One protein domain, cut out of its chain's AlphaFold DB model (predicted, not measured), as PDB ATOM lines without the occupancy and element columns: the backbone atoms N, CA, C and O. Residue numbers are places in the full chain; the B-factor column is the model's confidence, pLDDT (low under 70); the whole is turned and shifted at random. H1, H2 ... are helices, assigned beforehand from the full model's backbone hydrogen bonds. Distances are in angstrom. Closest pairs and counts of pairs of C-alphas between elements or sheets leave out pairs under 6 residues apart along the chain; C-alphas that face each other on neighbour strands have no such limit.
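What this domain is: This is residues 302 to 449 of the 583 residues of the protein "N_BRCA1_IG domain-containing protein" of Myxococcus fulvus (UniProt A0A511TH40). There is little regular structure: H1 and H4 lie side by side at one end of a loop-rich body, H5 runs from H4 through its middle, and residues 437 to 449 stick out as a tail. The 148 printed residues have six named helices, H1 to H6, holding 48 residues, and no named strand; the class is all helix. The whole is compact, radius of gyration of the C-alphas 16.9 A, but elongated, 60 by 32 by 26 A.

Where its parts are: H1, residues 317 to 328, spans 17.3 A from C-alpha 317 at (52.279, -1.801, -45.172). H4, 378 to 389, spans 16.3 A and H5, 396 to 406, 15.8 A. H2 is 330 to 333, H3 366 to 370, and H6 408 to 411, ending at C-alpha 411 (37.659, 20.124, -53.865).

How they stand to each other: H1, with residues 323 to 327 alone, touches H4 at a shallow tilt of 15 degrees, closest C-alphas Val 327 and Leu 383, 5.8 A. H5, the hub, touches H4 about perpendicular, 88 degrees, C-alphas Leu 383 and Pro 396 closest at 5.5 A. Each O i to N i+4 pair is within hydrogen-bond range in H3, H4 and H5, and 7 of 8 in H1.

The domain as a whole: The link H2 to H3 is long, and the printed part has no cut. Confidence is under 70 at 358 to 362, 430 to 434 and 445 to 448.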
ATOM      1  N   LYS A 302      47.261  13.300 -58.725       90.00
ATOM      2  CA  LYS A 302      48.202  13.860 -57.745       90.00
ATOM      3  C   LYS A 302      47.472  14.518 -56.576       90.00
ATOM      4  O   LYS A 302      46.341  14.997 -56.703       90.00
ATOM      5  N   SER A 303      48.128  14.512 -55.416       87.69
ATOM      6  CA  SER A 303      47.609  15.074 -54.159       87.69
ATOM      7  C   SER A 303      46.270  14.476 -53.700       87.69
ATOM      8  O   SER A 303      45.538  15.080 -52.917       87.69
ATOM      9  N   THR A 304      45.957  13.273 -54.181       91.56
ATOM     10  CA  THR A 304      44.717  12.542 -53.908       91.56
ATOM     11  C   THR A 304      45.108  11.150 -53.407       91.56
ATOM     12  O   THR A 304      45.134  10.204 -54.195       91.56
ATOM     13  N   PRO A 305      45.495  11.004 -52.125       93.25
ATOM     14  CA  PRO A 305      45.845   9.710 -51.562       93.25
ATOM     15  C   PRO A 305      44.637   8.778 -51.567       93.25
ATOM     16  O   PRO A 305      43.490   9.219 -51.567       93.25
ATOM     17  N   ARG A 306      44.890   7.474 -51.517       92.50
ATOM     18  CA  ARG A 306      43.824   6.492 -51.341       92.50
ATOM     19  C   ARG A 306      43.116   6.682 -49.998       92.50
ATOM     20  O   ARG A 306      43.738   6.613 -48.939       92.50
ATOM     21  N   GLY A 307      41.800   6.860 -50.032       92.19
ATOM     22  CA  GLY A 307      40.984   7.107 -48.847       92.19
ATOM     23  C   GLY A 307      41.037   5.977 -47.827       92.19
ATOM     24  O   GLY A 307      41.084   6.242 -46.628       92.19
ATOM     25  N   ASP A 308      41.142   4.722 -48.277       92.00
ATOM     26  CA  ASP A 308      41.257   3.560 -47.392       92.00
ATOM     27  C   ASP A 308      42.541   3.556 -46.545       92.00
ATOM     28  O   ASP A 308      42.655   2.755 -45.618       92.00
ATOM     29  N   PHE A 309      43.501   4.450 -46.809       95.25
ATOM     30  CA  PHE A 309      44.692   4.614 -45.972       95.25
ATOM     31  C   PHE A 309      44.437   5.426 -44.697       95.25
ATOM     32  O   PHE A 309      45.161   5.245 -43.713       95.25
ATOM     33  N   PHE A 310      43.382   6.248 -44.662       95.44
ATOM     34  CA  PHE A 310      42.954   6.955 -43.448       95.44
ATOM     35  C   PHE A 310      42.276   6.031 -42.429       95.44
ATOM     36  O   PHE A 310      42.215   6.365 -41.247       95.44
ATOM     37  N   ASN A 311      41.810   4.858 -42.861       93.69
ATOM     38  CA  ASN A 311      41.214   3.862 -41.983       93.69
ATOM     39  C   ASN A 311      42.303   3.063 -41.246       93.69
ATOM     40  O   ASN A 311      43.062   2.310 -41.860       93.69
ATOM     41  N   LEU A 312      42.346   3.170 -39.913       94.38
ATOM     42  CA  LEU A 312      43.311   2.444 -39.076       94.38
ATOM     43  C   LEU A 312      43.200   0.914 -39.214       94.38
ATOM     44  O   LEU A 312      44.198   0.213 -39.059       94.38
ATOM     45  N   GLN A 313      42.016   0.388 -39.544       93.38
ATOM     46  CA  GLN A 313      41.797  -1.049 -39.755       93.38
ATOM     47  C   GLN A 313      42.528  -1.576 -40.999       93.38
ATOM     48  O   GLN A 313      42.749  -2.779 -41.122       93.38
ATOM     49  N   ASN A 314      42.932  -0.693 -41.916       93.75
ATOM     50  CA  ASN A 314      43.798  -1.055 -43.026       93.75
ATOM     51  C   ASN A 314      45.245  -1.176 -42.535       93.75
ATOM     52  O   ASN A 314      45.977  -0.187 -42.408       93.75
ATOM     53  N   THR A 315      45.654  -2.414 -42.266       95.50
ATOM     54  CA  THR A 315      46.992  -2.770 -41.777       95.50
ATOM     55  C   THR A 315      47.969  -3.116 -42.899       95.50
ATOM     56  O   THR A 315      49.027  -3.687 -42.633       95.50
ATOM     57  N   SER A 316      47.638  -2.819 -44.162       96.50
ATOM     58  CA  SER A 316      48.599  -3.004 -45.252       96.50
ATOM     59  C   SER A 316      49.839  -2.121 -45.023       96.50
ATOM     60  O   SER A 316      49.698  -0.995 -44.533       96.50
ATOM     61  N   PRO A 317      51.056  -2.579 -45.389       97.62
ATOM     62  CA  PRO A 317      52.279  -1.801 -45.172       97.62
ATOM     63  C   PRO A 317      52.217  -0.387 -45.760       97.62
ATOM     64  O   PRO A 317      52.713   0.558 -45.153       97.62
ATOM     65  N   LEU A 318      51.557  -0.229 -46.913       96.00
ATOM     66  CA  LEU A 318      51.424   1.062 -47.581       96.00
ATOM     67  C   LEU A 318      50.469   2.016 -46.843       96.00
ATOM     68  O   LEU A 318      50.766   3.202 -46.741       96.00
ATOM     69  N   ALA A 319      49.373   1.509 -46.268       96.44
ATOM     70  CA  ALA A 319      48.454   2.312 -45.462       96.44
ATOM     71  C   ALA A 319      49.088   2.765 -44.135       96.44
ATOM     72  O   ALA A 319      48.894   3.903 -43.712       96.44
ATOM     73  N   VAL A 320      49.883   1.898 -43.495       97.94
ATOM     74  CA  VAL A 320      50.670   2.254 -42.300       97.94
ATOM     75  C   VAL A 320      51.682   3.351 -42.642       97.94
ATOM     76  O   VAL A 320      51.664   4.404 -42.011       97.94
ATOM     77  N   ALA A 321      52.477   3.157 -43.698       98.31
ATOM     78  CA  ALA A 321      53.463   4.141 -44.146       98.31
ATOM     79  C   ALA A 321      52.825   5.485 -44.541       98.31
ATOM     80  O   ALA A 321      53.400   6.542 -44.278       98.31
ATOM     81  N   PHE A 322      51.629   5.463 -45.141       97.75
ATOM     82  CA  PHE A 322      50.874   6.681 -45.423       97.75
ATOM     83  C   PHE A 322      50.534   7.444 -44.144       97.75
ATOM     84  O   PHE A 322      50.738   8.651 -44.099       97.75
ATOM     85  N   ARG A 323      50.022   6.768 -43.108       98.25
ATOM     86  CA  ARG A 323      49.647   7.426 -41.848       98.25
ATOM     87  C   ARG A 323      50.862   8.008 -41.130       98.25
ATOM     88  O   ARG A 323      50.780   9.144 -40.669       98.25
ATOM     89  N   ASP A 324      51.988   7.292 -41.119       98.31
ATOM     90  CA  ASP A 324      53.257   7.799 -40.580       98.31
ATOM     91  C   ASP A 324      53.705   9.064 -41.325       98.31
ATOM     92  O   ASP A 324      54.035  10.081 -40.710       98.31
ATOM     93  N   HIS A 325      53.640   9.044 -42.661       97.94
ATOM     94  CA  HIS A 325      53.910  10.219 -43.487       97.94
ATOM     95  C   HIS A 325      52.918  11.355 -43.208       97.94
ATOM     96  O   HIS A 325      53.333  12.499 -43.039       97.94
ATOM     97  N   PHE A 326      51.619  11.072 -43.113       98.25
ATOM     98  CA  PHE A 326      50.566  12.071 -42.916       98.25
ATOM     99  C   PHE A 326      50.732  12.848 -41.602       98.25
ATOM    100  O   PHE A 326      50.522  14.061 -41.587       98.25
ATOM    101  N   VAL A 327      51.198  12.205 -40.523       98.56
ATOM    102  CA  VAL A 327      51.523  12.889 -39.255       98.56
ATOM    103  C   VAL A 327      52.591  13.972 -39.462       98.56
ATOM    104  O   VAL A 327      52.475  15.066 -38.914       98.56
ATOM    105  N   THR A 328      53.582  13.745 -40.330       97.88
ATOM    106  CA  THR A 328      54.605  14.766 -40.641       97.88
ATOM    107  C   THR A 328      54.045  15.984 -41.387       97.88
ATOM    108  O   THR A 328      54.693  17.027 -41.452       97.88
ATOM    109  N   GLN A 329      52.832  15.879 -41.942       97.25
ATOM    110  CA  GLN A 329      52.175  16.942 -42.703       97.25
ATOM    111  C   GLN A 329      51.274  17.842 -41.845       97.25
ATOM    112  O   GLN A 329      50.773  18.849 -42.349       97.25
ATOM    113  N   VAL A 330      51.087  17.535 -40.555       98.44
ATOM    114  CA  VAL A 330      50.190  18.277 -39.647       98.44
ATOM    115  C   VAL A 330      50.489  19.774 -39.650       98.44
ATOM    116  O   VAL A 330      49.566  20.568 -39.783       98.44
ATOM    117  N   GLY A 331      51.762  20.181 -39.584       97.00
ATOM    118  CA  GLY A 331      52.134  21.601 -39.595       97.00
ATOM    119  C   GLY A 331      51.689  22.351 -40.859       97.00
ATOM    120  O   GLY A 331      51.323  23.519 -40.777       97.00
ATOM    121  N   ARG A 332      51.669  21.673 -42.014       95.00
ATOM    122  CA  ARG A 332      51.234  22.242 -43.301       95.00
ATOM    123  C   ARG A 332      49.711  22.340 -43.393       95.00
ATOM    124  O   ARG A 332      49.169  23.377 -43.771       95.00
ATOM    125  N   LEU A 333      49.019  21.288 -42.956       96.44
ATOM    126  CA  LEU A 333      47.557  21.243 -42.911       96.44
ATOM    127  C   LEU A 333      46.982  22.182 -41.847       96.44
ATOM    128  O   LEU A 333      45.866  22.665 -42.006       96.44
ATOM    129  N   ALA A 334      47.729  22.461 -40.779       97.31
ATOM    130  CA  ALA A 334      47.299  23.317 -39.680       97.31
ATOM    131  C   ALA A 334      47.424  24.822 -39.959       97.31
ATOM    132  O   ALA A 334      46.972  25.617 -39.137       97.31
ATOM    133  N   VAL A 335      47.993  25.230 -41.102       95.19
ATOM    134  CA  VAL A 335      48.064  26.644 -41.510       95.19
ATOM    135  C   VAL A 335      46.658  27.244 -41.530       95.19
ATOM    136  O   VAL A 335      45.771  26.747 -42.221       95.19
ATOM    137  N   ASP A 336      46.431  28.309 -40.764       94.94
ATOM    138  CA  ASP A 336      45.093  28.882 -40.579       94.94
ATOM    139  C   ASP A 336      44.693  29.867 -41.690       94.94
ATOM    140  O   ASP A 336      44.353  31.018 -41.446       94.94
ATOM    141  N   ASP A 337      44.783  29.416 -42.940       92.56
ATOM    142  CA  ASP A 337      44.471  30.213 -44.125       92.56
ATOM    143  C   ASP A 337      43.949  29.303 -45.240       92.56
ATOM    144  O   ASP A 337      44.629  28.363 -45.669       92.56
ATOM    145  N   PHE A 338      42.735  29.593 -45.718       90.56
ATOM    146  CA  PHE A 338      42.032  28.778 -46.707       90.56
ATOM    147  C   PHE A 338      42.810  28.618 -48.016       90.56
ATOM    148  O   PHE A 338      42.702  27.579 -48.659       90.56
ATOM    149  N   ASN A 339      43.606  29.609 -48.412       91.44
ATOM    150  CA  ASN A 339      44.381  29.562 -49.646       91.44
ATOM    151  C   ASN A 339      45.766  28.934 -49.460       91.44
ATOM    152  O   ASN A 339      46.428  28.671 -50.463       91.44
ATOM    153  N   ARG A 340      46.220  28.684 -48.225       92.38
ATOM    154  CA  ARG A 340      47.621  28.312 -47.951       92.38
ATOM    155  C   ARG A 340      47.821  26.983 -47.243       92.38
ATOM    156  O   ARG A 340      48.934  26.472 -47.294       92.38
ATOM    157  N   PHE A 341      46.807  26.425 -46.579       93.06
ATOM    158  CA  PHE A 341      46.963  25.072 -46.052       93.06
ATOM    159  C   PHE A 341      47.156  24.082 -47.204       93.06
ATOM    160  O   PHE A 341      46.435  24.116 -48.207       93.06
ATOM    161  N   ASP A 342      48.141  23.207 -47.044       92.50
ATOM    162  CA  ASP A 342      48.508  22.189 -48.015       92.50
ATOM    163  C   ASP A 342      49.094  20.951 -47.319       92.50
ATOM    164  O   ASP A 342      49.099  20.840 -46.094       92.50
ATOM    165  N   TYR A 343      49.563  19.999 -48.117       92.69
ATOM    166  CA  TYR A 343      50.357  18.857 -47.687       92.69
ATOM    167  C   TYR A 343      51.036  18.221 -48.894       92.69
ATOM    168  O   TYR A 343      50.652  18.465 -50.042       92.69
ATOM    169  N   LEU A 344      52.053  17.408 -48.628       91.25
ATOM    170  CA  LEU A 344      52.750  16.642 -49.646       91.25
ATOM    171  C   LEU A 344      52.237  15.207 -49.652       91.25
ATOM    172  O   LEU A 344      52.162  14.571 -48.600       91.25
ATOM    173  N   VAL A 345      51.947  14.683 -50.841       91.56
ATOM    174  CA  VAL A 345      51.516  13.293 -51.028       91.56
ATOM    175  C   VAL A 345      52.485  12.599 -51.983       91.56
ATOM    176  O   VAL A 345      52.419  12.827 -53.194       91.56
ATOM    177  N   PRO A 346      53.406  11.768 -51.461       92.44
ATOM    178  CA  PRO A 346      54.236  10.901 -52.283       92.44
ATOM    179  C   PRO A 346      53.403  10.074 -53.260       92.44
ATOM    180  O   PRO A 346      52.335   9.575 -52.911       92.44
ATOM    181  N   ASP A 347      53.917   9.894 -54.479       90.50
ATOM    182  CA  ASP A 347      53.107   9.356 -55.574       90.50
ATOM    183  C   ASP A 347      52.593   7.932 -55.337       90.50
ATOM    184  O   ASP A 347      51.515   7.565 -55.799       90.50
ATOM    185  N   VAL A 348      53.337   7.156 -54.546       93.25
ATOM    186  CA  VAL A 348      52.973   5.800 -54.119       93.25
ATOM    187  C   VAL A 348      51.669   5.751 -53.314       93.25
ATOM    188  O   VAL A 348      51.022   4.710 -53.260       93.25
ATOM    189  N   PHE A 349      51.258   6.862 -52.695       94.56
ATOM    190  CA  PHE A 349      50.018   6.916 -51.926       94.56
ATOM    191  C   PHE A 349      48.809   7.366 -52.746       94.56
ATOM    192  O   PHE A 349      47.680   7.160 -52.295       94.56
ATOM    193  N   ASN A 350      49.025   7.974 -53.918       93.56
ATOM    194  CA  ASN A 350      47.951   8.536 -54.730       93.56
ATOM    195  C   ASN A 350      47.032   7.444 -55.299       93.56
ATOM    196  O   ASN A 350      47.472   6.369 -55.711       93.56
ATOM    197  N   ALA A 351      45.740   7.746 -55.359       93.31
ATOM    198  CA  ALA A 351      44.756   6.950 -56.070       93.31
ATOM    199  C   ALA A 351      44.917   7.111 -57.594       93.31
ATOM    200  O   ALA A 351      45.395   8.128 -58.095       93.31
ATOM    201  N   ALA A 352      44.483   6.108 -58.356       93.06
ATOM    202  CA  ALA A 352      44.494   6.142 -59.824       93.06
ATOM    203  C   ALA A 352      43.353   6.981 -60.427       93.06
ATOM    204  O   ALA A 352      43.352   7.329 -61.605       93.06
ATOM    205  N   GLN A 353      42.341   7.272 -59.619       92.12
ATOM    206  CA  GLN A 353      41.135   7.990 -59.997       92.12
ATOM    207  C   GLN A 353      40.590   8.694 -58.763       92.12
ATOM    208  O   GLN A 353      40.905   8.302 -57.644       92.12
ATOM    209  N   SER A 354      39.730   9.678 -58.980       90.62
ATOM    210  CA  SER A 354      39.044  10.382 -57.909       90.62
ATOM    211  C   SER A 354      37.540  10.428 -58.180       90.62
ATOM    212  O   SER A 354      37.124  10.568 -59.329       90.62
ATOM    213  N   SER A 355      36.714  10.253 -57.151       87.88
ATOM    214  CA  SER A 355      35.252  10.284 -57.229       87.88
ATOM    215  C   SER A 355      34.723  11.436 -56.390       87.88
ATOM    216  O   SER A 355      34.867  11.436 -55.172       87.88
ATOM    217  N   SER A 356      34.045  12.390 -57.021       83.56
ATOM    218  CA  SER A 356      33.456  13.537 -56.317       83.56
ATOM    219  C   SER A 356      32.119  13.212 -55.652       83.56
ATOM    220  O   SER A 356      31.463  14.116 -55.150       83.56
ATOM    221  N   MET A 357      31.659  11.955 -55.681       77.56
ATOM    222  CA  MET A 357      30.382  11.557 -55.085       77.56
ATOM    223  C   MET A 357      30.562  10.484 -54.006       77.56
ATOM    224  O   MET A 357      31.293   9.515 -54.218       77.56
ATOM    225  N   PRO A 358      29.836  10.584 -52.877       66.12
ATOM    226  CA  PRO A 358      30.000   9.661 -51.754       66.12
ATOM    227  C   PRO A 358      29.422   8.262 -52.024       66.12
ATOM    228  O   PRO A 358      29.798   7.303 -51.358       66.12
ATOM    229  N   THR A 359      28.516   8.117 -52.995       61.59
ATOM    230  CA  THR A 359      27.728   6.892 -53.224       61.59
ATOM    231  C   THR A 359      28.299   5.949 -54.287       61.59
ATOM    232  O   THR A 359      27.755   4.864 -54.482       61.59
ATOM    233  N   PHE A 360      29.383   6.321 -54.975       57.06
ATOM    234  CA  PHE A 360      29.927   5.559 -56.106       57.06
ATOM    235  C   PHE A 360      31.382   5.161 -55.879       57.06
ATOM    236  O   PHE A 360      32.286   5.823 -56.388       57.06
ATOM    237  N   GLY A 361      31.595   4.085 -55.106       55.31
ATOM    238  CA  GLY A 361      32.921   3.486 -54.895       55.31
ATOM    239  C   GLY A 361      33.974   4.512 -54.477       55.31
ATOM    240  O   GLY A 361      35.073   4.500 -55.023       55.31
ATOM    241  N   SER A 362      33.587   5.462 -53.612       62.62
ATOM    242  CA  SER A 362      34.379   6.656 -53.324       62.62
ATOM    243  C   SER A 362      35.728   6.270 -52.729       62.62
ATOM    244  O   SER A 362      35.813   5.823 -51.589       62.62
ATOM    245  N   VAL A 363      36.778   6.447 -53.529       72.94
ATOM    246  CA  VAL A 363      38.171   6.272 -53.112       72.94
ATOM    247  C   VAL A 363      38.699   7.489 -52.349       72.94
ATOM    248  O   VAL A 363      39.778   7.390 -51.783       72.94
ATOM    249  N   ASP A 364      37.936   8.589 -52.270       77.44
ATOM    250  CA  ASP A 364      38.394   9.870 -51.701       77.44
ATOM    251  C   ASP A 364      37.601  10.348 -50.480       77.44
ATOM    252  O   ASP A 364      37.770  11.481 -50.027       77.44
ATOM    253  N   ASN A 365      36.711   9.520 -49.929       88.00
ATOM    254  CA  ASN A 365      35.950   9.885 -48.735       88.00
ATOM    255  C   ASN A 365      36.791   9.678 -47.464       88.00
ATOM    256  O   ASN A 365      36.538   8.775 -46.663       88.00
ATOM    257  N   PHE A 366      37.835  10.494 -47.315       93.62
ATOM    258  CA  PHE A 366      38.845  10.374 -46.263       93.62
ATOM    259  C   PHE A 366      38.224  10.447 -44.872       93.62
ATOM    260  O   PHE A 366      38.598   9.668 -44.001       93.62
ATOM    261  N   LEU A 367      37.254  11.344 -44.670       92.50
ATOM    262  CA  LEU A 367      36.560  11.472 -43.390       92.50
ATOM    263  C   LEU A 367      35.762  10.214 -43.049       92.50
ATOM    264  O   LEU A 367      35.873   9.718 -41.933       92.50
ATOM    265  N   ALA A 368      35.011   9.658 -44.003       91.88
ATOM    266  CA  ALA A 368      34.269   8.428 -43.746       91.88
ATOM    267  C   ALA A 368      35.196   7.242 -43.451       91.88
ATOM    268  O   ALA A 368      34.850   6.403 -42.628       91.88
ATOM    269  N   GLU A 369      36.359   7.154 -44.100       93.38
ATOM    270  CA  GLU A 369      37.351   6.112 -43.812       93.38
ATOM    271  C   GLU A 369      38.033   6.315 -42.454       93.38
ATOM    272  O   GLU A 369      38.222   5.350 -41.713       93.38
ATOM    273  N   PHE A 370      38.350   7.558 -42.096       94.38
ATOM    274  CA  PHE A 370      38.920   7.916 -40.797       94.38
ATOM    275  C   PHE A 370      37.964   7.595 -39.639       94.38
ATOM    276  O   PHE A 370      38.382   7.021 -38.633       94.38
ATOM    277  N   ASP A 371      36.672   7.883 -39.813       92.00
ATOM    278  CA  ASP A 371      35.638   7.708 -38.788       92.00
ATOM    279  C   ASP A 371      35.245   6.223 -38.561       92.00
ATOM    280  O   ASP A 371      34.528   5.911 -37.609       92.00
ATOM    281  N   LYS A 372      35.721   5.271 -39.386       90.94
ATOM    282  CA  LYS A 372      35.436   3.824 -39.218       90.94
ATOM    283  C   LYS A 372      36.137   3.178 -38.023       90.94
ATOM    284  O   LYS A 372      35.691   2.129 -37.553       90.94
ATOM    285  N   ALA A 373      37.246   3.743 -37.554       84.75
ATOM    286  CA  ALA A 373      38.023   3.171 -36.461       84.75
ATOM    287  C   ALA A 373      37.588   3.753 -35.106       84.75
ATOM    288  O   ALA A 373      37.797   4.933 -34.829       84.75
ATOM    289  N   ALA A 374      37.007   2.911 -34.245       80.81
ATOM    290  CA  ALA A 374      36.666   3.275 -32.868       80.81
ATOM    291  C   ALA A 374      37.919   3.443 -31.983       80.81
ATOM    292  O   ALA A 374      39.003   2.973 -32.323       80.81
ATOM    293  N   ALA A 375      37.760   4.085 -30.821       77.06
ATOM    294  CA  ALA A 375      38.827   4.185 -29.825       77.06
ATOM    295  C   ALA A 375      39.171   2.804 -29.215       77.06
ATOM    296  O   ALA A 375      38.253   2.009 -28.984       77.06
ATOM    297  N   PRO A 376      40.452   2.526 -28.883       81.44
ATOM    298  CA  PRO A 376      41.630   3.393 -29.045       81.44
ATOM    299  C   PRO A 376      42.113   3.495 -30.505       81.44
ATOM    300  O   PRO A 376      42.135   2.499 -31.225       81.44
ATOM    301  N   ASN A 377      42.532   4.693 -30.930       89.94
ATOM    302  CA  ASN A 377      42.968   4.978 -32.301       89.94
ATOM    303  C   ASN A 377      44.328   5.695 -32.290       89.94
ATOM    304  O   ASN A 377      44.410   6.918 -32.184       89.94
ATOM    305  N   THR A 378      45.403   4.916 -32.442       94.56
ATOM    306  CA  THR A 378      46.787   5.414 -32.364       94.56
ATOM    307  C   THR A 378      47.125   6.449 -33.434       94.56
ATOM    308  O   THR A 378      47.993   7.293 -33.218       94.56
ATOM    309  N   PHE A 379      46.439   6.419 -34.579       96.81
ATOM    310  CA  PHE A 379      46.615   7.429 -35.618       96.81
ATOM    311  C   PHE A 379      46.006   8.770 -35.194       96.81
ATOM    312  O   PHE A 379      46.670   9.801 -35.292       96.81
ATOM    313  N   THR A 380      44.785   8.763 -34.654       96.38
ATOM    314  CA  THR A 380      44.161   9.960 -34.069       96.38
ATOM    315  C   THR A 380      45.011  10.537 -32.936       96.38
ATOM    316  O   THR A 380      45.215  11.751 -32.900       96.38
ATOM    317  N   ASP A 381      45.556   9.686 -32.062       96.75
ATOM    318  CA  ASP A 381      46.414  10.109 -30.948       96.75
ATOM    319  C   ASP A 381      47.707  10.780 -31.441       96.75
ATOM    320  O   ASP A 381      48.091  11.835 -30.932       96.75
ATOM    321  N   ALA A 382      48.351  10.228 -32.478       98.06
ATOM    322  CA  ALA A 382      49.556  10.808 -33.075       98.06
ATOM    323  C   ALA A 382      49.291  12.186 -33.707       98.06
ATOM    324  O   ALA A 382      50.070  13.121 -33.511       98.06
ATOM    325  N   LEU A 383      48.167  12.340 -34.414       98.44
ATOM    326  CA  LEU A 383      47.747  13.635 -34.959       98.44
ATOM    327  C   LEU A 383      47.470  14.649 -33.846       98.44
ATOM    328  O   LEU A 383      47.882  15.805 -33.944       98.44
ATOM    329  N   GLN A 384      46.801  14.220 -32.776       98.25
ATOM    330  CA  GLN A 384      46.486  15.080 -31.641       98.25
ATOM    331  C   GLN A 384      47.748  15.543 -30.901       98.25
ATOM    332  O   GLN A 384      47.823  16.709 -30.506       98.25
ATOM    333  N   ALA A 385      48.735  14.660 -30.735       98.56
ATOM    334  CA  ALA A 385      50.018  14.992 -30.124       98.56
ATOM    335  C   ALA A 385      50.785  16.038 -30.949       98.56
ATOM    336  O   ALA A 385      51.313  16.999 -30.391       98.56
ATOM    337  N   GLU A 386      50.796  15.905 -32.276       98.62
ATOM    338  CA  GLU A 386      51.474  16.863 -33.151       98.62
ATOM    339  C   GLU A 386      50.762  18.225 -33.182       98.62
ATOM    340  O   GLU A 386      51.420  19.262 -33.109       98.62
ATOM    341  N   LEU A 387      49.424  18.242 -33.184       98.69
ATOM    342  CA  LEU A 387      48.625  19.466 -33.034       98.69
ATOM    343  C   LEU A 387      48.944  20.204 -31.726       98.69
ATOM    344  O   LEU A 387      49.147  21.418 -31.740       98.69
ATOM    345  N   GLN A 388      49.050  19.472 -30.612       98.50
ATOM    346  CA  GLN A 388      49.454  20.033 -29.317       98.50
ATOM    347  C   GLN A 388      50.884  20.579 -29.363       98.50
ATOM    348  O   GLN A 388      51.131  21.681 -28.875       98.50
ATOM    349  N   ARG A 389      51.816  19.851 -29.992       98.38
ATOM    350  CA  ARG A 389      53.219  20.263 -30.134       98.38
ATOM    351  C   ARG A 389      53.362  21.598 -30.866       98.38
ATOM    352  O   ARG A 389      54.213  22.401 -30.490       98.38
ATOM    353  N   ILE A 390      52.552  21.837 -31.898       98.06
ATOM    354  CA  ILE A 390      52.569  23.091 -32.671       98.06
ATOM    355  C   ILE A 390      51.619  24.166 -32.121       98.06
ATOM    356  O   ILE A 390      51.544  25.251 -32.692       98.06
ATOM    357  N   GLY A 391      50.885  23.882 -31.038       97.81
ATOM    358  CA  GLY A 391      49.925  24.813 -30.438       97.81
ATOM    359  C   GLY A 391      48.702  25.109 -31.314       97.81
ATOM    360  O   GLY A 391      48.128  26.191 -31.211       97.81
ATOM    361  N   SER A 392      48.308  24.185 -32.196       97.94
ATOM    362  CA  SER A 392      47.146  24.359 -33.073       97.94
ATOM    363  C   SER A 392      45.842  23.998 -32.346       97.94
ATOM    364  O   SER A 392      45.786  22.958 -31.686       97.94
ATOM    365  N   PRO A 393      44.765  24.798 -32.491       96.62
ATOM    366  CA  PRO A 393      43.459  24.504 -31.895       96.62
ATOM    367  C   PRO A 393      42.631  23.492 -32.705       96.62
ATOM    368  O   PRO A 393      41.494  23.195 -32.337       96.62
ATOM    369  N   LEU A 394      43.145  23.013 -33.840       98.44
ATOM    370  CA  LEU A 394      42.433  22.075 -34.703       98.44
ATOM    371  C   LEU A 394      42.317  20.691 -34.058       98.44
ATOM    372  O   LEU A 394      43.053  20.337 -33.139       98.44
ATOM    373  N   THR A 395      41.402  19.885 -34.588       97.94
ATOM    374  CA  THR A 395      41.251  18.468 -34.236       97.94
ATOM    375  C   THR A 395      41.876  17.561 -35.305       97.94
ATOM    376  O   THR A 395      42.001  17.974 -36.462       97.94
ATOM    377  N   PRO A 396      42.195  16.290 -34.992       97.69
ATOM    378  CA  PRO A 396      42.603  15.310 -36.004       97.69
ATOM    379  C   PRO A 396      41.618  15.208 -37.177       97.69
ATOM    380  O   PRO A 396      42.026  15.136 -38.334       97.69
ATOM    381  N   ARG A 397      40.310  15.290 -36.894       96.88
ATOM    382  CA  ARG A 397      39.264  15.281 -37.920       96.88
ATOM    383  C   ARG A 397      39.337  16.507 -38.839       96.88
ATOM    384  O   ARG A 397      39.139  16.358 -40.041       96.88
ATOM    385  N   HIS A 398      39.675  17.692 -38.318       98.25
ATOM    386  CA  HIS A 398      39.901  18.890 -39.146       98.25
ATOM    387  C   HIS A 398      41.077  18.713 -40.110       98.25
ATOM    388  O   HIS A 398      40.985  19.137 -41.257       98.25
ATOM    389  N   LEU A 399      42.158  18.044 -39.697       98.19
ATOM    390  CA  LEU A 399      43.290  17.761 -40.589       98.19
ATOM    391  C   LEU A 399      42.889  16.845 -41.751       98.19
ATOM    392  O   LEU A 399      43.240  17.117 -42.898       98.19
ATOM    393  N   VAL A 400      42.114  15.792 -41.472       97.19
ATOM    394  CA  VAL A 400      41.593  14.883 -42.507       97.19
ATOM    395  C   VAL A 400      40.607  15.607 -43.427       97.19
ATOM    396  O   VAL A 400      40.676  15.443 -44.642       97.19
ATOM    397  N   ALA A 401      39.745  16.471 -42.881       96.25
ATOM    398  CA  ALA A 401      38.840  17.313 -43.664       96.25
ATOM    399  C   ALA A 401      39.599  18.257 -44.612       96.25
ATOM    400  O   ALA A 401      39.247  18.380 -45.784       96.25
ATOM    401  N   ARG A 402      40.675  18.890 -44.128       96.06
ATOM    402  CA  ARG A 402      41.553  19.742 -44.941       96.06
ATOM    403  C   ARG A 402      42.276  18.941 -46.024       96.06
ATOM    404  O   ARG A 402      42.315  19.386 -47.165       96.06
ATOM    405  N   ALA A 403      42.774  17.743 -45.719       95.50
ATOM    406  CA  ALA A 403      43.359  16.858 -46.727       95.50
ATOM    407  C   ALA A 403      42.331  16.441 -47.794       95.50
ATOM    408  O   ALA A 403      42.633  16.474 -48.986       95.50
ATOM    409  N   GLN A 404      41.097  16.126 -47.383       93.88
ATOM    410  CA  GLN A 404      40.004  15.804 -48.302       93.88
ATOM    411  C   GLN A 404      39.716  16.989 -49.221       93.88
ATOM    412  O   GLN A 404      39.721  16.820 -50.434       93.88
ATOM    413  N   ALA A 405      39.584  18.199 -48.679       91.75
ATOM    414  CA  ALA A 405      39.367  19.428 -49.443       91.75
ATOM    415  C   ALA A 405      40.451  19.728 -50.502       91.75
ATOM    416  O   ALA A 405      40.187  20.471 -51.446       91.75
ATOM    417  N   LEU A 406      41.653  19.160 -50.357       91.19
ATOM    418  CA  LEU A 406      42.759  19.285 -51.314       91.19
ATOM    419  C   LEU A 406      42.809  18.160 -52.356       91.19
ATOM    420  O   LEU A 406      43.507  18.303 -53.359       91.19
ATOM    421  N   SER A 407      42.088  17.058 -52.136       90.56
ATOM    422  CA  SER A 407      41.917  15.999 -53.135       90.56
ATOM    423  C   SER A 407      41.028  16.477 -54.287       90.56
ATOM    424  O   SER A 407      40.224  17.398 -54.122       90.56
ATOM    425  N   CYS A 408      41.122  15.834 -55.454       87.31
ATOM    426  CA  CYS A 408      40.279  16.199 -56.596       87.31
ATOM    427  C   CYS A 408      38.778  16.127 -56.251       87.31
ATOM    428  O   CYS A 408      38.062  17.118 -56.396       87.31
ATOM    429  N   GLY A 409      38.308  14.991 -55.736       86.38
ATOM    430  CA  GLY A 409      36.904  14.767 -55.389       86.38
ATOM    431  C   GLY A 409      36.428  15.627 -54.220       86.38
ATOM    432  O   GLY A 409      35.279  16.073 -54.209       86.38
ATOM    433  N   GLY A 410      37.312  15.910 -53.260       88.31
ATOM    434  CA  GLY A 410      37.015  16.770 -52.119       88.31
ATOM    435  C   GLY A 410      37.017  18.260 -52.410       88.31
ATOM    436  O   GLY A 410      36.240  18.961 -51.771       88.31
ATOM    437  N   CYS A 411      37.791  18.750 -53.375       86.38
ATOM    438  CA  CYS A 411      37.659  20.124 -53.865       86.38
ATOM    439  C   CYS A 411      36.315  20.328 -54.600       86.38
ATOM    440  O   CYS A 411      35.743  21.417 -54.584       86.38
ATOM    441  N   HIS A 412      35.792  19.255 -55.201       85.44
ATOM    442  CA  HIS A 412      34.426  19.150 -55.709       85.44
ATOM    443  C   HIS A 412      33.445  18.759 -54.583       85.44
ATOM    444  O   HIS A 412      33.582  19.182 -53.445       85.44
ATOM    445  N   ASP A 413      32.399  17.986 -54.864       84.19
ATOM    446  CA  ASP A 413      31.235  17.868 -53.979       84.19
ATOM    447  C   ASP A 413      31.483  17.134 -52.638       84.19
ATOM    448  O   ASP A 413      30.672  17.288 -51.725       84.19
ATOM    449  N   LEU A 414      32.587  16.388 -52.456       86.31
ATOM    450  CA  LEU A 414      32.807  15.594 -51.231       86.31
ATOM    451  C   LEU A 414      33.083  16.429 -49.972       86.31
ATOM    452  O   LEU A 414      32.735  15.982 -48.882       86.31
ATOM    453  N   SER A 415      33.691  17.615 -50.081       88.81
ATOM    454  CA  SER A 415      33.930  18.472 -48.901       88.81
ATOM    455  C   SER A 415      32.845  19.523 -48.708       88.81
ATOM    456  O   SER A 415      32.979  20.411 -47.867       88.81
ATOM    457  N   ARG A 416      31.743  19.448 -49.460       86.12
ATOM    458  CA  ARG A 416      30.660  20.427 -49.374       86.12
ATOM    459  C   ARG A 416      30.116  20.525 -47.954       86.12
ATOM    460  O   ARG A 416      29.656  19.540 -47.386       86.12
ATOM    461  N   GLY A 417      30.137  21.738 -47.399       86.44
ATOM    462  CA  GLY A 417      29.635  21.989 -46.048       86.44
ATOM    463  C   GLY A 417      30.483  21.353 -44.942       86.44
ATOM    464  O   GLY A 417      30.039  21.296 -43.799       86.44
ATOM    465  N   THR A 418      31.684  20.865 -45.264       90.56
ATOM    466  CA  THR A 418      32.593  20.272 -44.283       90.56
ATOM    467  C   THR A 418      33.278  21.370 -43.480       90.56
ATOM    468  O   THR A 418      33.823  22.311 -44.053       90.56
ATOM    469  N   ASP A 419      33.268  21.233 -42.155       95.31
ATOM    470  CA  ASP A 419      34.045  22.080 -41.252       95.31
ATOM    471  C   ASP A 419      35.538  21.725 -41.333       95.31
ATOM    472  O   ASP A 419      35.945  20.593 -41.056       95.31
ATOM    473  N   LEU A 420      36.348  22.707 -41.717       95.75
ATOM    474  CA  LEU A 420      37.803  22.625 -41.817       95.75
ATOM    475  C   LEU A 420      38.497  23.138 -40.548       95.75
ATOM    476  O   LEU A 420      39.720  23.024 -40.446       95.75
ATOM    477  N   GLY A 421      37.749  23.714 -39.601       96.50
ATOM    478  CA  GLY A 421      38.265  24.342 -38.390       96.50
ATOM    479  C   GLY A 421      39.042  25.638 -38.646       96.50
ATOM    480  O   GLY A 421      39.495  25.913 -39.761       96.50
ATOM    481  N   GLY A 422      39.232  26.423 -37.584       94.50
ATOM    482  CA  GLY A 422      39.957  27.696 -37.634       94.50
ATOM    483  C   GLY A 422      39.292  28.745 -38.534       94.50
ATOM    484  O   GLY A 422      38.083  28.704 -38.767       94.50
ATOM    485  N   THR A 423      40.088  29.677 -39.056       92.75
ATOM    486  CA  THR A 423      39.650  30.731 -39.986       92.75
ATOM    487  C   THR A 423      39.088  30.190 -41.310       92.75
ATOM    488  O   THR A 423      38.101  30.753 -41.787       92.75
ATOM    489  N   PRO A 424      39.621  29.101 -41.911       91.06
ATOM    490  CA  PRO A 424      39.018  28.482 -43.093       91.06
ATOM    491  C   PRO A 424      37.541  28.105 -42.929       91.06
ATOM    492  O   PRO A 424      36.819  28.083 -43.924       91.06
ATOM    493  N   GLY A 425      37.095  27.818 -41.699       92.88
ATOM    494  CA  GLY A 425      35.696  27.547 -41.384       92.88
ATOM    495  C   GLY A 425      35.108  26.419 -42.231       92.88
ATOM    496  O   GLY A 425      35.696  25.349 -42.365       92.88
ATOM    497  N   VAL A 426      33.932  26.653 -42.810       91.88
ATOM    498  CA  VAL A 426      33.234  25.664 -43.640       91.88
ATOM    499  C   VAL A 426      33.681  25.777 -45.094       91.88
ATOM    500  O   VAL A 426      33.649  26.865 -45.666       91.88
ATOM    501  N   PHE A 427      34.031  24.649 -45.721       87.69
ATOM    502  CA  PHE A 427      34.452  24.623 -47.122       87.69
ATOM    503  C   PHE A 427      33.332  25.176 -48.032       87.69
ATOM    504  O   PHE A 427      32.239  24.590 -48.102       87.69
ATOM    505  N   PRO A 428      33.575  26.301 -48.733       78.19
ATOM    506  CA  PRO A 428      32.534  27.013 -49.453       78.19
ATOM    507  C   PRO A 428      32.313  26.356 -50.815       78.19
ATOM    508  O   PRO A 428      33.070  26.591 -51.752       78.19
ATOM    509  N   ILE A 429      31.267  25.541 -50.948       74.25
ATOM    510  CA  ILE A 429      30.794  25.032 -52.245       74.25
ATOM    511  C   ILE A 429      29.381  25.540 -52.493       74.25
ATOM    512  O   ILE A 429      28.479  25.341 -51.677       74.25
ATOM    513  N   ASP A 430      29.198  26.183 -53.642       69.00
ATOM    514  CA  ASP A 430      27.915  26.691 -54.110       69.00
ATOM    515  C   ASP A 430      27.063  25.610 -54.814       69.00
ATOM    516  O   ASP A 430      27.383  24.417 -54.847       69.00
ATOM    517  N   PHE A 431      25.936  26.030 -55.398       60.22
ATOM    518  CA  PHE A 431      25.020  25.148 -56.128       60.22
ATOM    519  C   PHE A 431      25.673  24.442 -57.332       60.22
ATOM    520  O   PHE A 431      25.199  23.384 -57.747       60.22
ATOM    521  N   MET A 432      26.778  24.969 -57.871       61.34
ATOM    522  CA  MET A 432      27.476  24.396 -59.025       61.34
ATOM    523  C   MET A 432      28.393  23.229 -58.651       61.34
ATOM    524  O   MET A 432      29.066  22.686 -59.528       61.34
ATOM    525  N   ARG A 433      28.408  22.823 -57.369       68.75
ATOM    526  CA  ARG A 433      29.222  21.716 -56.846       68.75
ATOM    527  C   ARG A 433      30.711  21.870 -57.222       68.75
ATOM    528  O   ARG A 433      31.394  20.900 -57.503       68.75
ATOM    529  N   PHE A 434      31.189  23.117 -57.256       68.62
ATOM    530  CA  PHE A 434      32.551  23.546 -57.607       68.62
ATOM    531  C   PHE A 434      33.120  23.007 -58.933       68.62
ATOM    532  O   PHE A 434      34.219  22.469 -58.982       68.62
ATOM    533  N   VAL A 435      32.430  23.196 -60.057       77.00
ATOM    534  CA  VAL A 435      33.123  23.295 -61.358       77.00
ATOM    535  C   VAL A 435      33.607  24.739 -61.543       77.00
ATOM    536  O   VAL A 435      32.823  25.661 -61.354       77.00
ATOM    537  N   GLN A 436      34.888  24.965 -61.870       86.50
ATOM    538  CA  GLN A 436      35.467  26.326 -61.929       86.50
ATOM    539  C   GLN A 436      34.690  27.282 -62.849       86.50
ATOM    540  O   GLN A 436      34.543  28.455 -62.515       86.50
ATOM    541  N   THR A 437      34.179  26.756 -63.964       89.00
ATOM    542  CA  THR A 437      33.326  27.428 -64.960       89.00
ATOM    543  C   THR A 437      32.047  26.623 -65.182       89.00
ATOM    544  O   THR A 437      32.035  25.421 -64.917       89.00
ATOM    545  N   GLN A 438      30.987  27.219 -65.727       86.12
ATOM    546  CA  GLN A 438      29.845  26.491 -66.296       86.12
ATOM    547  C   GLN A 438      30.111  26.040 -67.743       86.12
ATOM    548  O   GLN A 438      31.035  26.518 -68.391       86.12
ATOM    549  N   ASP A 439      29.285  25.115 -68.246       83.44
ATOM    550  CA  ASP A 439      29.324  24.658 -69.653       83.44
ATOM    551  C   ASP A 439      28.313  25.397 -70.547       83.44
ATOM    552  O   ASP A 439      28.243  25.147 -71.747       83.44
ATOM    553  N   LEU A 440      27.489  26.266 -69.955       82.25
ATOM    554  CA  LEU A 440      26.478  27.055 -70.649       82.25
ATOM    555  C   LEU A 440      26.870  28.527 -70.604       82.25
ATOM    556  O   LEU A 440      27.318  29.020 -69.568       82.25
ATOM    557  N   LEU A 441      26.671  29.210 -71.728       85.50
ATOM    558  CA  LEU A 441      26.860  30.650 -71.814       85.50
ATOM    559  C   LEU A 441      25.783  31.389 -71.019       85.50
ATOM    560  O   LEU A 441      24.620  30.981 -70.995       85.50
ATOM    561  N   ALA A 442      26.173  32.507 -70.421       85.56
ATOM    562  CA  ALA A 442      25.281  33.500 -69.849       85.56
ATOM    563  C   ALA A 442      25.462  34.854 -70.569       85.56
ATOM    564  O   ALA A 442      26.585  35.167 -70.972       85.56
ATOM    565  N   PRO A 443      24.393  35.666 -70.700       82.81
ATOM    566  CA  PRO A 443      22.996  35.349 -70.379       82.81
ATOM    567  C   PRO A 443      22.361  34.380 -71.396       82.81
ATOM    568  O   PRO A 443      22.728  34.346 -72.567       82.81
ATOM    569  N   LEU A 444      21.373  33.594 -70.954       73.06
ATOM    570  CA  LEU A 444      20.551  32.780 -71.856       73.06
ATOM    571  C   LEU A 444      19.272  33.538 -72.252       73.06
ATOM    572  O   LEU A 444      18.653  34.143 -71.377       73.06
ATOM    573  N   PRO A 445      18.799  33.430 -73.510       68.00
ATOM    574  CA  PRO A 445      19.480  32.868 -74.681       68.00
ATOM    575  C   PRO A 445      20.219  33.969 -75.463       68.00
ATOM    576  O   PRO A 445      19.549  34.917 -75.849       68.00
ATOM    577  N   THR A 446      21.529  33.884 -75.760       65.38
ATOM    578  CA  THR A 446      22.152  34.562 -76.941       65.38
ATOM    579  C   THR A 446      23.679  34.384 -77.048       65.38
ATOM    580  O   THR A 446      24.350  34.301 -76.024       65.38
ATOM    581  N   PRO A 447      24.266  34.451 -78.265       64.38
ATOM    582  CA  PRO A 447      25.678  34.757 -78.461       64.38
ATOM    583  C   PRO A 447      25.835  36.258 -78.768       64.38
ATOM    584  O   PRO A 447      26.067  36.654 -79.908       64.38
ATOM    585  N   GLY A 448      25.618  37.113 -77.768       69.88
ATOM    586  CA  GLY A 448      26.039  38.515 -77.848       69.88
ATOM    587  C   GLY A 448      27.557  38.643 -77.642       69.88
ATOM    588  O   GLY A 448      28.180  37.690 -77.167       69.88
ATOM    589  N   PRO A 449      28.164  39.802 -77.955       73.31
ATOM    590  CA  PRO A 449      29.593  40.037 -77.719       73.31
ATOM    591  C   PRO A 449      29.991  39.887 -76.240       73.31
ATOM    592  O   PRO A 449      31.130  39.530 -75.955       73.31
TER     593      PRO A 449